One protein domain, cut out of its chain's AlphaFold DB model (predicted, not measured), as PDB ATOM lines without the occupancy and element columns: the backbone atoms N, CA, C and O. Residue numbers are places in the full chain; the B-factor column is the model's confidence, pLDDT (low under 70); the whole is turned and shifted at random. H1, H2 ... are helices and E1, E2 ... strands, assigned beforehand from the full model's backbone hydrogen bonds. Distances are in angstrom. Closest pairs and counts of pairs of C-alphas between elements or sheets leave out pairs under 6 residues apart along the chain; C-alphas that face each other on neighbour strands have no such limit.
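What this domain is: This is residues 3 to 83 of the 108 residues of an uncharacterized protein of marine sediment metagenome (UniProt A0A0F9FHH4). A small, strongly twisted sheet of three strands, E3, E4 and E5, makes the core with one helix, H1, which packs on it beside the strands and comes nearest to E3, while a separate two-stranded hairpin, E1 and E2, extends the model at one end, its residues 5 to 10 sticking out. Two long stretches with no named element, residues 41 to 56 and 68 to 83, complete the printed part, the first joining E5 to H1 and the second following H1. The printed part has 81 residues, with five named strands followed by one named helix; both sheets are antiparallel, the larger in the order E3, E4, E5. The class is mixed, helices and strands, with under half of the residues, 38, in named elements. The whole is compact, with a radius of gyration of the C-alphas of 12.9 A, yet elongated, spanning 42 by 24 by 22 A.

How they stand to each other: E3, residues 18 to 23, E4, residues 26 to 33, and E5, residues 37 to 40, form a meander, each strand the antiparallel neighbour of the one before. The sheet is only just strongly twisted, its C-alphas lying up to 4.4 A off the best plane. E3 and E4 are a hairpin at 142 degrees between directions, with N 21 and O 28 within hydrogen-bond range at 2.8 A. E4 and E5 are a hairpin at 140 degrees, with N 39 and O 31 at 2.8 A. H1, residues 57 to 67, is on this sheet, two layers with the helix on one face. Its height over the sheet is 4.4 A, only just above the sheet's level, and it is over none of the strands, but only just, with 2 of its C-alphas falling on E3. The closest C-alphas of E3 and H1 are those of Val 23 and Phe 58, 6.7 A apart. In H1 every O i to N i+4 pair is within hydrogen-bond range. E1, residues 3 to 6, and E2, residues 9 to 13, are an antiparallel hairpin, with N 4 and O 11 at 2.9 A. E1 and H1 are apart, and so are E2 and E3.

Where its parts are: E4 is the longest strand, 21.8 A from C-alpha 26 at (181.722, 189.641, 149.521) to C-alpha 33. E3 measures 16.3 A, H1 15.3 A, E2 12.3 A, E5 10.2 A and E1 9.5 A. E1 begins at C-alpha 3, (178.028, 167.592, 129.407), and H1 ends at C-alpha 67, (189.767, 170.991, 153.734).

The domain as a whole: The two C-alphas farthest apart are those of His 7 and Lys 83, 42.6 A. The printed part has no cut. The link from E5 to H1 is long, with 16 residues; the other links between named elements are tight. The mean pLDDT of the printed part is 80.5, and residues 3 to 16 are under 70.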
ATOM      1  N   CYS A   3     177.108 166.777 130.188       40.69
ATOM      2  CA  CYS A   3     178.028 167.592 129.407       40.69
ATOM      3  C   CYS A   3     177.243 168.229 128.263       40.69
ATOM      4  O   CYS A   3     176.726 167.517 127.402       40.69
ATOM      5  N   ILE A   4     177.130 169.555 128.264       50.47
ATOM      6  CA  ILE A   4     176.481 170.300 127.187       50.47
ATOM      7  C   ILE A   4     177.587 170.849 126.291       50.47
ATOM      8  O   ILE A   4     178.476 171.570 126.741       50.47
ATOM      9  N   HIS A   5     177.546 170.487 125.013       37.88
ATOM     10  CA  HIS A   5     178.445 171.043 124.010       37.88
ATOM     11  C   HIS A   5     177.872 172.378 123.527       37.88
ATOM     12  O   HIS A   5     176.775 172.409 122.970       37.88
ATOM     13  N   SER A   6     178.601 173.478 123.718       39.59
ATOM     14  CA  SER A   6     178.243 174.777 123.138       39.59
ATOM     15  C   SER A   6     179.497 175.484 122.628       39.59
ATOM     16  O   SER A   6     180.468 175.638 123.364       39.59
ATOM     17  N   HIS A   7     179.489 175.878 121.350       44.59
ATOM     18  CA  HIS A   7     180.502 176.728 120.702       44.59
ATOM     19  C   HIS A   7     181.972 176.325 120.944       44.59
ATOM     20  O   HIS A   7     182.821 177.164 121.226       44.59
ATOM     21  N   GLY A   8     182.287 175.030 120.825       40.47
ATOM     22  CA  GLY A   8     183.665 174.534 120.946       40.47
ATOM     23  C   GLY A   8     184.170 174.348 122.382       40.47
ATOM     24  O   GLY A   8     185.315 173.941 122.562       40.47
ATOM     25  N   ALA A   9     183.325 174.572 123.391       36.69
ATOM     26  CA  ALA A   9     183.600 174.240 124.784       36.69
ATOM     27  C   ALA A   9     182.685 173.100 125.267       36.69
ATOM     28  O   ALA A   9     181.516 172.999 124.880       36.69
ATOM     29  N   ILE A  10     183.232 172.227 126.115       45.22
ATOM     30  CA  ILE A  10     182.472 171.186 126.813       45.22
ATOM     31  C   ILE A  10     182.123 171.742 128.193       45.22
ATOM     32  O   ILE A  10     182.988 171.810 129.065       45.22
ATOM     33  N   LEU A  11     180.864 172.133 128.391       43.44
ATOM     34  CA  LEU A  11     180.365 172.559 129.695       43.44
ATOM     35  C   LEU A  11     179.970 171.309 130.487       43.44
ATOM     36  O   LEU A  11     178.984 170.648 130.159       43.44
ATOM     37  N   CYS A  12     180.755 170.949 131.500       40.22
ATOM     38  CA  CYS A  12     180.467 169.805 132.363       40.22
ATOM     39  C   CYS A  12     179.678 170.277 133.587       40.22
ATOM     40  O   CYS A  12     180.285 170.723 134.551       40.22
ATOM     41  N   VAL A  13     178.348 170.153 133.573       44.84
ATOM     42  CA  VAL A  13     177.524 170.483 134.746       44.84
ATOM     43  C   VAL A  13     177.522 169.274 135.685       44.84
ATOM     44  O   VAL A  13     176.947 168.213 135.384       44.84
ATOM     45  N   THR A  14     178.229 169.393 136.807       46.22
ATOM     46  CA  THR A  14     178.166 168.423 137.903       46.22
ATOM     47  C   THR A  14     176.946 168.735 138.759       46.22
ATOM     48  O   THR A  14     176.728 169.856 139.186       46.22
ATOM     49  N   SER A  15     176.101 167.733 138.984       43.81
ATOM     50  CA  SER A  15     174.809 167.838 139.675       43.81
ATOM     51  C   SER A  15     174.922 168.092 141.190       43.81
ATOM     52  O   SER A  15     174.016 167.718 141.925       43.81
ATOM     53  N   GLU A  16     176.026 168.675 141.667       57.69
ATOM     54  CA  GLU A  16     176.265 168.935 143.096       57.69
ATOM     55  C   GLU A  16     175.695 170.279 143.576       57.69
ATOM     56  O   GLU A  16     175.676 170.546 144.774       57.69
ATOM     57  N   GLY A  17     175.112 171.068 142.673       70.81
ATOM     58  CA  GLY A  17     174.393 172.288 143.020       70.81
ATOM     59  C   GLY A  17     175.299 173.511 143.126       70.81
ATOM     60  O   GLY A  17     176.521 173.437 143.053       70.81
ATOM     61  N   THR A  18     174.664 174.672 143.241       85.69
ATOM     62  CA  THR A  18     175.354 175.957 143.329       85.69
ATOM     63  C   THR A  18     175.646 176.298 144.787       85.69
ATOM     64  O   THR A  18     174.753 176.231 145.629       85.69
ATOM     65  N   PHE A  19     176.877 176.713 145.072       90.38
ATOM     66  CA  PHE A  19     177.341 177.055 146.415       90.38
ATOM     67  C   PHE A  19     177.540 178.563 146.573       90.38
ATOM     68  O   PHE A  19     177.877 179.260 145.611       90.38
ATOM     69  N   LYS A  20     177.375 179.066 147.803       93.31
ATOM     70  CA  LYS A  20     177.634 180.469 148.158       93.31
ATOM     71  C   LYS A  20     178.772 180.574 149.166       93.31
ATOM     72  O   LYS A  20     178.687 180.038 150.267       93.31
ATOM     73  N   LEU A  21     179.835 181.289 148.817       93.38
ATOM     74  CA  LEU A  21     180.978 181.537 149.692       93.38
ATOM     75  C   LEU A  21     181.010 183.008 150.102       93.38
ATOM     76  O   LEU A  21     181.252 183.878 149.270       93.38
ATOM     77  N   ASN A  22     180.809 183.273 151.391       92.69
ATOM     78  CA  ASN A  22     180.879 184.619 151.954       92.69
ATOM     79  C   ASN A  22     182.279 184.897 152.519       92.69
ATOM     80  O   ASN A  22     182.733 184.237 153.455       92.69
ATOM     81  N   VAL A  23     182.972 185.882 151.947       90.50
ATOM     82  CA  VAL A  23     184.371 186.204 152.246       90.50
ATOM     83  C   VAL A  23     184.492 187.689 152.573       90.50
ATOM     84  O   VAL A  23     184.425 188.531 151.688       90.50
ATOM     85  N   LEU A  24     184.681 188.017 153.856       85.62
ATOM     86  CA  LEU A  24     184.826 189.400 154.345       85.62
ATOM     87  C   LEU A  24     183.716 190.370 153.873       85.62
ATOM     88  O   LEU A  24     183.969 191.557 153.700       85.62
ATOM     89  N   GLY A  25     182.491 189.870 153.688       84.19
ATOM     90  CA  GLY A  25     181.341 190.656 153.221       84.19
ATOM     91  C   GLY A  25     181.069 190.572 151.716       84.19
ATOM     92  O   GLY A  25     180.031 191.052 151.278       84.19
ATOM     93  N   GLU A  26     181.943 189.926 150.942       89.94
ATOM     94  CA  GLU A  26     181.722 189.641 149.521       89.94
ATOM     95  C   GLU A  26     181.152 188.230 149.337       89.94
ATOM     96  O   GLU A  26     181.722 187.253 149.831       89.94
ATOM     97  N   GLU A  27     180.044 188.114 148.604       92.50
ATOM     98  CA  GLU A  27     179.423 186.830 148.266       92.50
ATOM     99  C   GLU A  27     179.898 186.340 146.891       92.50
ATOM    100  O   GLU A  27     179.781 187.032 145.876       92.50
ATOM    101  N   TYR A  28     180.395 185.104 146.846       93.31
ATOM    102  CA  TYR A  28     180.736 184.401 145.615       93.31
ATOM    103  C   TYR A  28     179.791 183.226 145.411       93.31
ATOM    104  O   TYR A  28     179.799 182.271 146.185       93.31
ATOM    105  N   VAL A  29     179.026 183.267 144.326       93.69
ATOM    106  CA  VAL A  29     178.221 182.136 143.863       93.69
ATOM    107  C   VAL A  29     179.064 181.320 142.889       93.69
ATOM    108  O   VAL A  29     179.631 181.890 141.958       93.69
ATOM    109  N   PHE A  30     179.189 180.010 143.092       92.81
ATOM    110  CA  PHE A  30     180.038 179.159 142.256       92.81
ATOM    111  C   PHE A  30     179.465 177.750 142.080       92.81
ATOM    112  O   PHE A  30     178.738 177.250 142.938       92.81
ATOM    113  N   ASP A  31     179.803 177.120 140.959       91.31
ATOM    114  CA  ASP A  31     179.652 175.677 140.757       91.31
ATOM    115  C   ASP A  31     180.948 174.969 141.167       91.31
ATOM    116  O   ASP A  31     182.032 175.549 141.048       91.31
ATOM    117  N   PHE A  32     180.857 173.737 141.665       88.25
ATOM    118  CA  PHE A  32     182.026 172.965 142.081       88.25
ATOM    119  C   PHE A  32     182.029 171.583 141.437       88.25
ATOM    120  O   PHE A  32     181.180 170.741 141.718       88.25
ATOM    121  N   SER A  33     183.046 171.335 140.613       84.06
ATOM    122  CA  SER A  33     183.316 170.026 140.037       84.06
ATOM    123  C   SER A  33     184.496 169.373 140.744       84.06
ATOM    124  O   SER A  33     185.584 169.941 140.794       84.06
ATOM    125  N   ASP A  34     184.349 168.125 141.187       80.62
ATOM    126  CA  ASP A  34     185.480 167.357 141.729       80.62
ATOM    127  C   ASP A  34     186.614 167.150 140.703       80.62
ATOM    128  O   ASP A  34     187.760 166.907 141.082       80.62
ATOM    129  N   ARG A  35     186.319 167.252 139.396       79.62
ATOM    130  CA  ARG A  35     187.304 167.051 138.321       79.62
ATOM    131  C   ARG A  35     187.939 168.348 137.832       79.62
ATOM    132  O   ARG A  35     189.133 168.359 137.543       79.62
ATOM    133  N   PHE A  36     187.140 169.401 137.689       82.50
ATOM    134  CA  PHE A  36     187.579 170.669 137.091       82.50
ATOM    135  C   PHE A  36     187.791 171.780 138.123       82.50
ATOM    136  O   PHE A  36     188.437 172.779 137.824       82.50
ATOM    137  N   GLY A  37     187.323 171.573 139.351       85.62
ATOM    138  CA  GLY A  37     187.381 172.550 140.422       85.62
ATOM    139  C   GLY A  37     186.200 173.529 140.390       85.62
ATOM    140  O   GLY A  37     185.149 173.225 139.821       85.62
ATOM    141  N   PRO A  38     186.343 174.679 141.060       90.88
ATOM    142  CA  PRO A  38     185.304 175.701 141.168       90.88
ATOM    143  C   PRO A  38     185.195 176.577 139.902       90.88
ATOM    144  O   PRO A  38     186.212 176.986 139.339       90.88
ATOM    145  N   SER A  39     183.979 176.993 139.557       91.88
ATOM    146  CA  SER A  39     183.718 178.053 138.572       91.88
ATOM    147  C   SER A  39     182.783 179.099 139.175       91.88
ATOM    148  O   SER A  39     181.625 178.808 139.471       91.88
ATOM    149  N   VAL A  40     183.256 180.338 139.355       93.56
ATOM    150  CA  VAL A  40     182.403 181.436 139.842       93.56
ATOM    151  C   VAL A  40     181.379 181.796 138.776       93.56
ATOM    152  O   VAL A  40     181.728 181.972 137.604       93.56
ATOM    153  N   LEU A  41     180.127 181.939 139.198       92.50
ATOM    154  CA  LEU A  41     178.981 182.227 138.353       92.50
ATOM    155  C   LEU A  41     178.629 183.718 138.367       92.50
ATOM    156  O   LEU A  41     178.957 184.478 139.281       92.50
ATOM    157  N   ASN A  42     177.954 184.152 137.310       90.81
ATOM    158  CA  ASN A  42     177.310 185.452 137.216       90.81
ATOM    159  C   ASN A  42     175.850 185.374 137.710       90.81
ATOM    160  O   ASN A  42     175.346 184.313 138.070       90.81
ATOM    161  N   LYS A  43     175.140 186.508 137.686       85.88
ATOM    162  CA  LYS A  43     173.729 186.599 138.112       85.88
ATOM    163  C   LYS A  43     172.773 185.712 137.303       85.88
ATOM    164  O   LYS A  43     171.693 185.398 137.784       85.88
ATOM    165  N   ASN A  44     173.172 185.310 136.099       85.44
ATOM    166  CA  ASN A  44     172.388 184.450 135.216       85.44
ATOM    167  C   ASN A  44     172.716 182.960 135.429       85.44
ATOM    168  O   ASN A  44     172.245 182.122 134.667       85.44
ATOM    169  N   GLY A  45     173.565 182.623 136.410       82.56
ATOM    170  CA  GLY A  45     173.998 181.251 136.686       82.56
ATOM    171  C   GLY A  45     174.991 180.684 135.669       82.56
ATOM    172  O   GLY A  45     175.285 179.496 135.704       82.56
ATOM    173  N   SER A  46     175.515 181.505 134.753       87.38
ATOM    174  CA  SER A  46     176.578 181.093 133.825       87.38
ATOM    175  C   SER A  46     177.949 181.429 134.397       87.38
ATOM    176  O   SER A  46     178.071 182.349 135.205       87.38
ATOM    177  N   GLU A  47     178.995 180.740 133.946       87.44
ATOM    178  CA  GLU A  47     180.364 181.052 134.357       87.44
ATOM    179  C   GLU A  47     180.709 182.522 134.091       87.44
ATOM    180  O   GLU A  47     180.413 183.104 133.041       87.44
ATOM    181  N   LYS A  48     181.327 183.157 135.083       88.56
ATOM    182  CA  LYS A  48     181.782 184.535 134.979       88.56
ATOM    183  C   LYS A  48     182.916 184.607 133.956       88.56
ATOM    184  O   LYS A  48     183.902 183.883 134.073       88.56
ATOM    185  N   ALA A  49     182.806 185.545 133.013       88.12
ATOM    186  CA  ALA A  49     183.806 185.759 131.961       88.12
ATOM    187  C   ALA A  49     185.221 186.001 132.514       88.12
ATOM    188  O   ALA A  49     186.210 185.616 131.900       88.12
ATOM    189  N   GLN A  50     185.313 186.617 133.696       91.81
ATOM    190  CA  GLN A  50     186.560 186.786 134.426       91.81
ATOM    191  C   GLN A  50     186.449 186.140 135.808       91.81
ATOM    192  O   GLN A  50     185.727 186.629 136.683       91.81
ATOM    193  N   GLN A  51     187.184 185.044 135.993       92.81
ATOM    194  CA  GLN A  51     187.313 184.362 137.279       92.81
ATOM    195  C   GLN A  51     188.131 185.205 138.276       92.81
ATOM    196  O   GLN A  51     188.918 186.063 137.854       92.81
ATOM    197  N   PRO A  52     187.963 185.002 139.600       92.31
ATOM    198  CA  PRO A  52     188.764 185.702 140.598       92.31
ATOM    199  C   PRO A  52     190.263 185.525 140.338       92.31
ATOM    200  O   PRO A  52     190.734 184.426 140.048       92.31
ATOM    201  N   ASN A  53     191.036 186.605 140.465       92.56
ATOM    202  CA  ASN A  53     192.489 186.523 140.304       92.56
ATOM    203  C   ASN A  53     193.106 185.572 141.348       92.56
ATOM    204  O   ASN A  53     192.519 185.348 142.402       92.56
ATOM    205  N   SER A  54     194.306 185.048 141.094       87.88
ATOM    206  CA  SER A  54     194.960 184.047 141.956       87.88
ATOM    207  C   SER A  54     195.241 184.499 143.396       87.88
ATOM    208  O   SER A  54     195.471 183.661 144.261       87.88
ATOM    209  N   ARG A  55     195.223 185.810 143.667       87.75
ATOM    210  CA  ARG A  55     195.403 186.393 145.008       87.75
ATOM    211  C   ARG A  55     194.079 186.697 145.708       87.75
ATOM    212  O   ARG A  55     194.086 187.232 146.812       87.75
ATOM    213  N   SER A  56     192.951 186.407 145.066       89.94
ATOM    214  CA  SER A  56     191.637 186.616 145.654       89.94
ATOM    215  C   SER A  56     191.469 185.734 146.885       89.94
ATOM    216  O   SER A  56     191.770 184.538 146.855       89.94
ATOM    217  N   LEU A  57     190.899 186.318 147.938       91.38
ATOM    218  CA  LEU A  57     190.521 185.603 149.155       91.38
ATOM    219  C   LEU A  57     189.484 184.504 148.895       91.38
ATOM    220  O   LEU A  57     189.355 183.601 149.717       91.38
ATOM    221  N   PHE A  58     188.793 184.536 147.748       93.56
ATOM    222  CA  PHE A  58     187.950 183.438 147.286       93.56
ATOM    223  C   PHE A  58     188.710 182.105 147.285       93.56
ATOM    224  O   PHE A  58     188.230 181.128 147.851       93.56
ATOM    225  N   TRP A  59     189.917 182.068 146.710       92.69
ATOM    226  CA  TRP A  59     190.699 180.833 146.602       92.69
ATOM    227  C   TRP A  59     191.145 180.311 147.966       92.69
ATOM    228  O   TRP A  59     191.142 179.104 148.203       92.69
ATOM    229  N   GLU A  60     191.500 181.218 148.876       91.25
ATOM    230  CA  GLU A  60     191.889 180.865 150.238       91.25
ATOM    231  C   GLU A  60     190.690 180.328 151.030       91.25
ATOM    232  O   GLU A  60     190.755 179.232 151.590       91.25
ATOM    233  N   ALA A  61     189.561 181.039 151.009       92.50
ATOM    234  CA  ALA A  61     188.318 180.606 151.640       92.50
ATOM    235  C   ALA A  61     187.844 179.247 151.103       92.50
ATOM    236  O   ALA A  61     187.527 178.342 151.879       92.50
ATOM    237  N   LEU A  62     187.874 179.066 149.781       92.62
ATOM    238  CA  LEU A  62     187.512 177.812 149.135       92.62
ATOM    239  C   LEU A  62     188.435 176.671 149.577       92.62
ATOM    240  O   LEU A  62     187.969 175.584 149.909       92.62
ATOM    241  N   TYR A  63     189.745 176.916 149.640       90.81
ATOM    242  CA  TYR A  63     190.703 175.936 150.145       90.81
ATOM    243  C   TYR A  63     190.385 175.517 151.588       90.81
ATOM    244  O   TYR A  63     190.423 174.326 151.916       90.81
ATOM    245  N   HIS A  64     190.029 176.472 152.453       89.75
ATOM    246  CA  HIS A  64     189.597 176.185 153.820       89.75
ATOM    247  C   HIS A  64     188.311 175.356 153.861       89.75
ATOM    248  O   HIS A  64     188.247 174.391 154.624       89.75
ATOM    249  N   TRP A  65     187.327 175.697 153.033       91.44
ATOM    250  CA  TRP A  65     186.062 174.976 152.918       91.44
ATOM    251  C   TRP A  65     186.259 173.525 152.460       91.44
ATOM    252  O   TRP A  65     185.799 172.599 153.134       91.44
ATOM    253  N   ILE A  66     187.033 173.302 151.392       89.81
ATOM    254  CA  ILE A  66     187.363 171.959 150.889       89.81
ATOM    255  C   ILE A  66     188.030 171.133 151.990       89.81
ATOM    256  O   ILE A  66     187.615 170.009 152.276       89.81
ATOM    257  N   ARG A  67     189.032 171.699 152.674       85.75
ATOM    258  CA  ARG A  67     189.767 170.991 153.734       85.75
ATOM    259  C   ARG A  67     188.950 170.704 154.986       85.75
ATOM    260  O   ARG A  67     189.324 169.816 155.746       85.75
ATOM    261  N   GLN A  68     187.874 171.445 155.213       86.81
ATOM    262  CA  GLN A  68     186.975 171.257 156.356       86.81
ATOM    263  C   GLN A  68     185.775 170.363 156.022       86.81
ATOM    264  O   GLN A  68     184.864 170.214 156.841       86.81
ATOM    265  N   GLY A  69     185.807 169.719 154.852       85.62
ATOM    266  CA  GLY A  69     184.832 168.715 154.445       85.62
ATOM    267  C   GLY A  69     183.656 169.277 153.657       85.62
ATOM    268  O   GLY A  69     182.577 168.705 153.747       85.62
ATOM    269  N   LYS A  70     183.846 170.384 152.923       89.25
ATOM    270  CA  LYS A  70     182.845 170.956 152.002       89.25
ATOM    271  C   LYS A  70     181.460 171.157 152.659       89.25
ATOM    272  O   LYS A  70     180.431 170.845 152.075       89.25
ATOM    273  N   ARG A  71     181.424 171.649 153.906       86.25
ATOM    274  CA  ARG A  71     180.180 171.800 154.691       86.25
ATOM    275  C   ARG A  71     179.318 172.949 154.176       86.25
ATOM    276  O   ARG A  71     179.851 174.009 153.851       86.25
ATOM    277  N   VAL A  72     178.003 172.767 154.169       89.00
ATOM    278  CA  VAL A  72     177.033 173.756 153.681       89.00
ATOM    279  C   VAL A  72     175.872 173.855 154.675       89.00
ATOM    280  O   VAL A  72     175.540 172.854 155.311       89.00
ATOM    281  N   ASP A  73     175.311 175.049 154.860       84.06
ATOM    282  CA  ASP A  73     174.086 175.252 155.644       84.06
ATOM    283  C   ASP A  73     172.807 174.971 154.824       84.06
ATOM    284  O   ASP A  73     172.865 174.562 153.663       84.06
ATOM    285  N   ALA A  74     171.637 175.166 155.439       80.62
ATOM    286  CA  ALA A  74     170.344 174.936 154.792       80.62
ATOM    287  C   ALA A  74     170.049 175.903 153.626       80.62
ATOM    288  O   ALA A  74     169.232 175.580 152.766       80.62
ATOM    289  N   ASP A  75     170.728 177.053 153.575       78.69
ATOM    290  CA  ASP A  75     170.533 178.113 152.581       78.69
ATOM    291  C   ASP A  75     171.554 178.044 151.426       78.69
ATOM    292  O   ASP A  75     171.552 178.888 150.517       78.69
ATOM    293  N   GLY A  76     172.434 177.035 151.448       81.38
ATOM    294  CA  GLY A  76     173.471 176.822 150.440       81.38
ATOM    295  C   GLY A  76     174.779 177.578 150.705       81.38
ATOM    296  O   GLY A  76     175.628 177.648 149.812       81.38
ATOM    297  N   ASN A  77     174.973 178.145 151.903       87.12
ATOM    298  CA  ASN A  77     176.210 178.841 152.253       87.12
ATOM    299  C   ASN A  77     177.287 177.871 152.736       87.12
ATOM    300  O   ASN A  77     177.081 177.042 153.625       87.12
ATOM    301  N   CYS A  78     178.483 178.022 152.184       91.56
ATOM    302  CA  CYS A  78     179.672 177.294 152.584       91.56
ATOM    303  C   CYS A  78     180.095 177.675 154.008       91.56
ATOM    304  O   CYS A  78     180.397 178.833 154.301       91.56
ATOM    305  N   ILE A  79     180.213 176.673 154.879       88.81
ATOM    306  CA  ILE A  79     180.668 176.833 156.261       88.81
ATOM    307  C   ILE A  79     182.164 176.517 156.331       88.81
ATOM    308  O   ILE A  79     182.582 175.386 156.069       88.81
ATOM    309  N   PHE A  80     182.982 177.493 156.727       89.50
ATOM    310  CA  PHE A  80     184.421 177.303 156.916       89.50
ATOM    311  C   PHE A  80     184.990 178.224 158.003       89.50
ATOM    312  O   PHE A  80     184.441 179.276 158.318       89.50
ATOM    313  N   SER A  81     186.123 177.822 158.581       88.06
ATOM    314  CA  SER A  81     186.909 178.636 159.509       88.06
ATOM    315  C   SER A  81     188.269 179.001 158.920       88.06
ATOM    316  O   SER A  81     188.996 178.143 158.417       88.06
ATOM    317  N   TRP A  82     188.665 180.264 159.069       81.75
ATOM    318  CA  TRP A  82     190.022 180.733 158.762       81.75
ATOM    319  C   TRP A  82     191.080 180.121 159.682       81.75
ATOM    320  O   TRP A  82     192.256 180.016 159.330       81.75
ATOM    321  N   LYS A  83     190.677 179.665 160.875       75.69
ATOM    322  CA  LYS A  83     191.576 178.914 161.742       75.69
ATOM    323  C   LYS A  83     191.819 177.565 161.082       75.69
ATOM    324  O   LYS A  83     190.905 176.761 160.916       75.69
TER     325      LYS A  83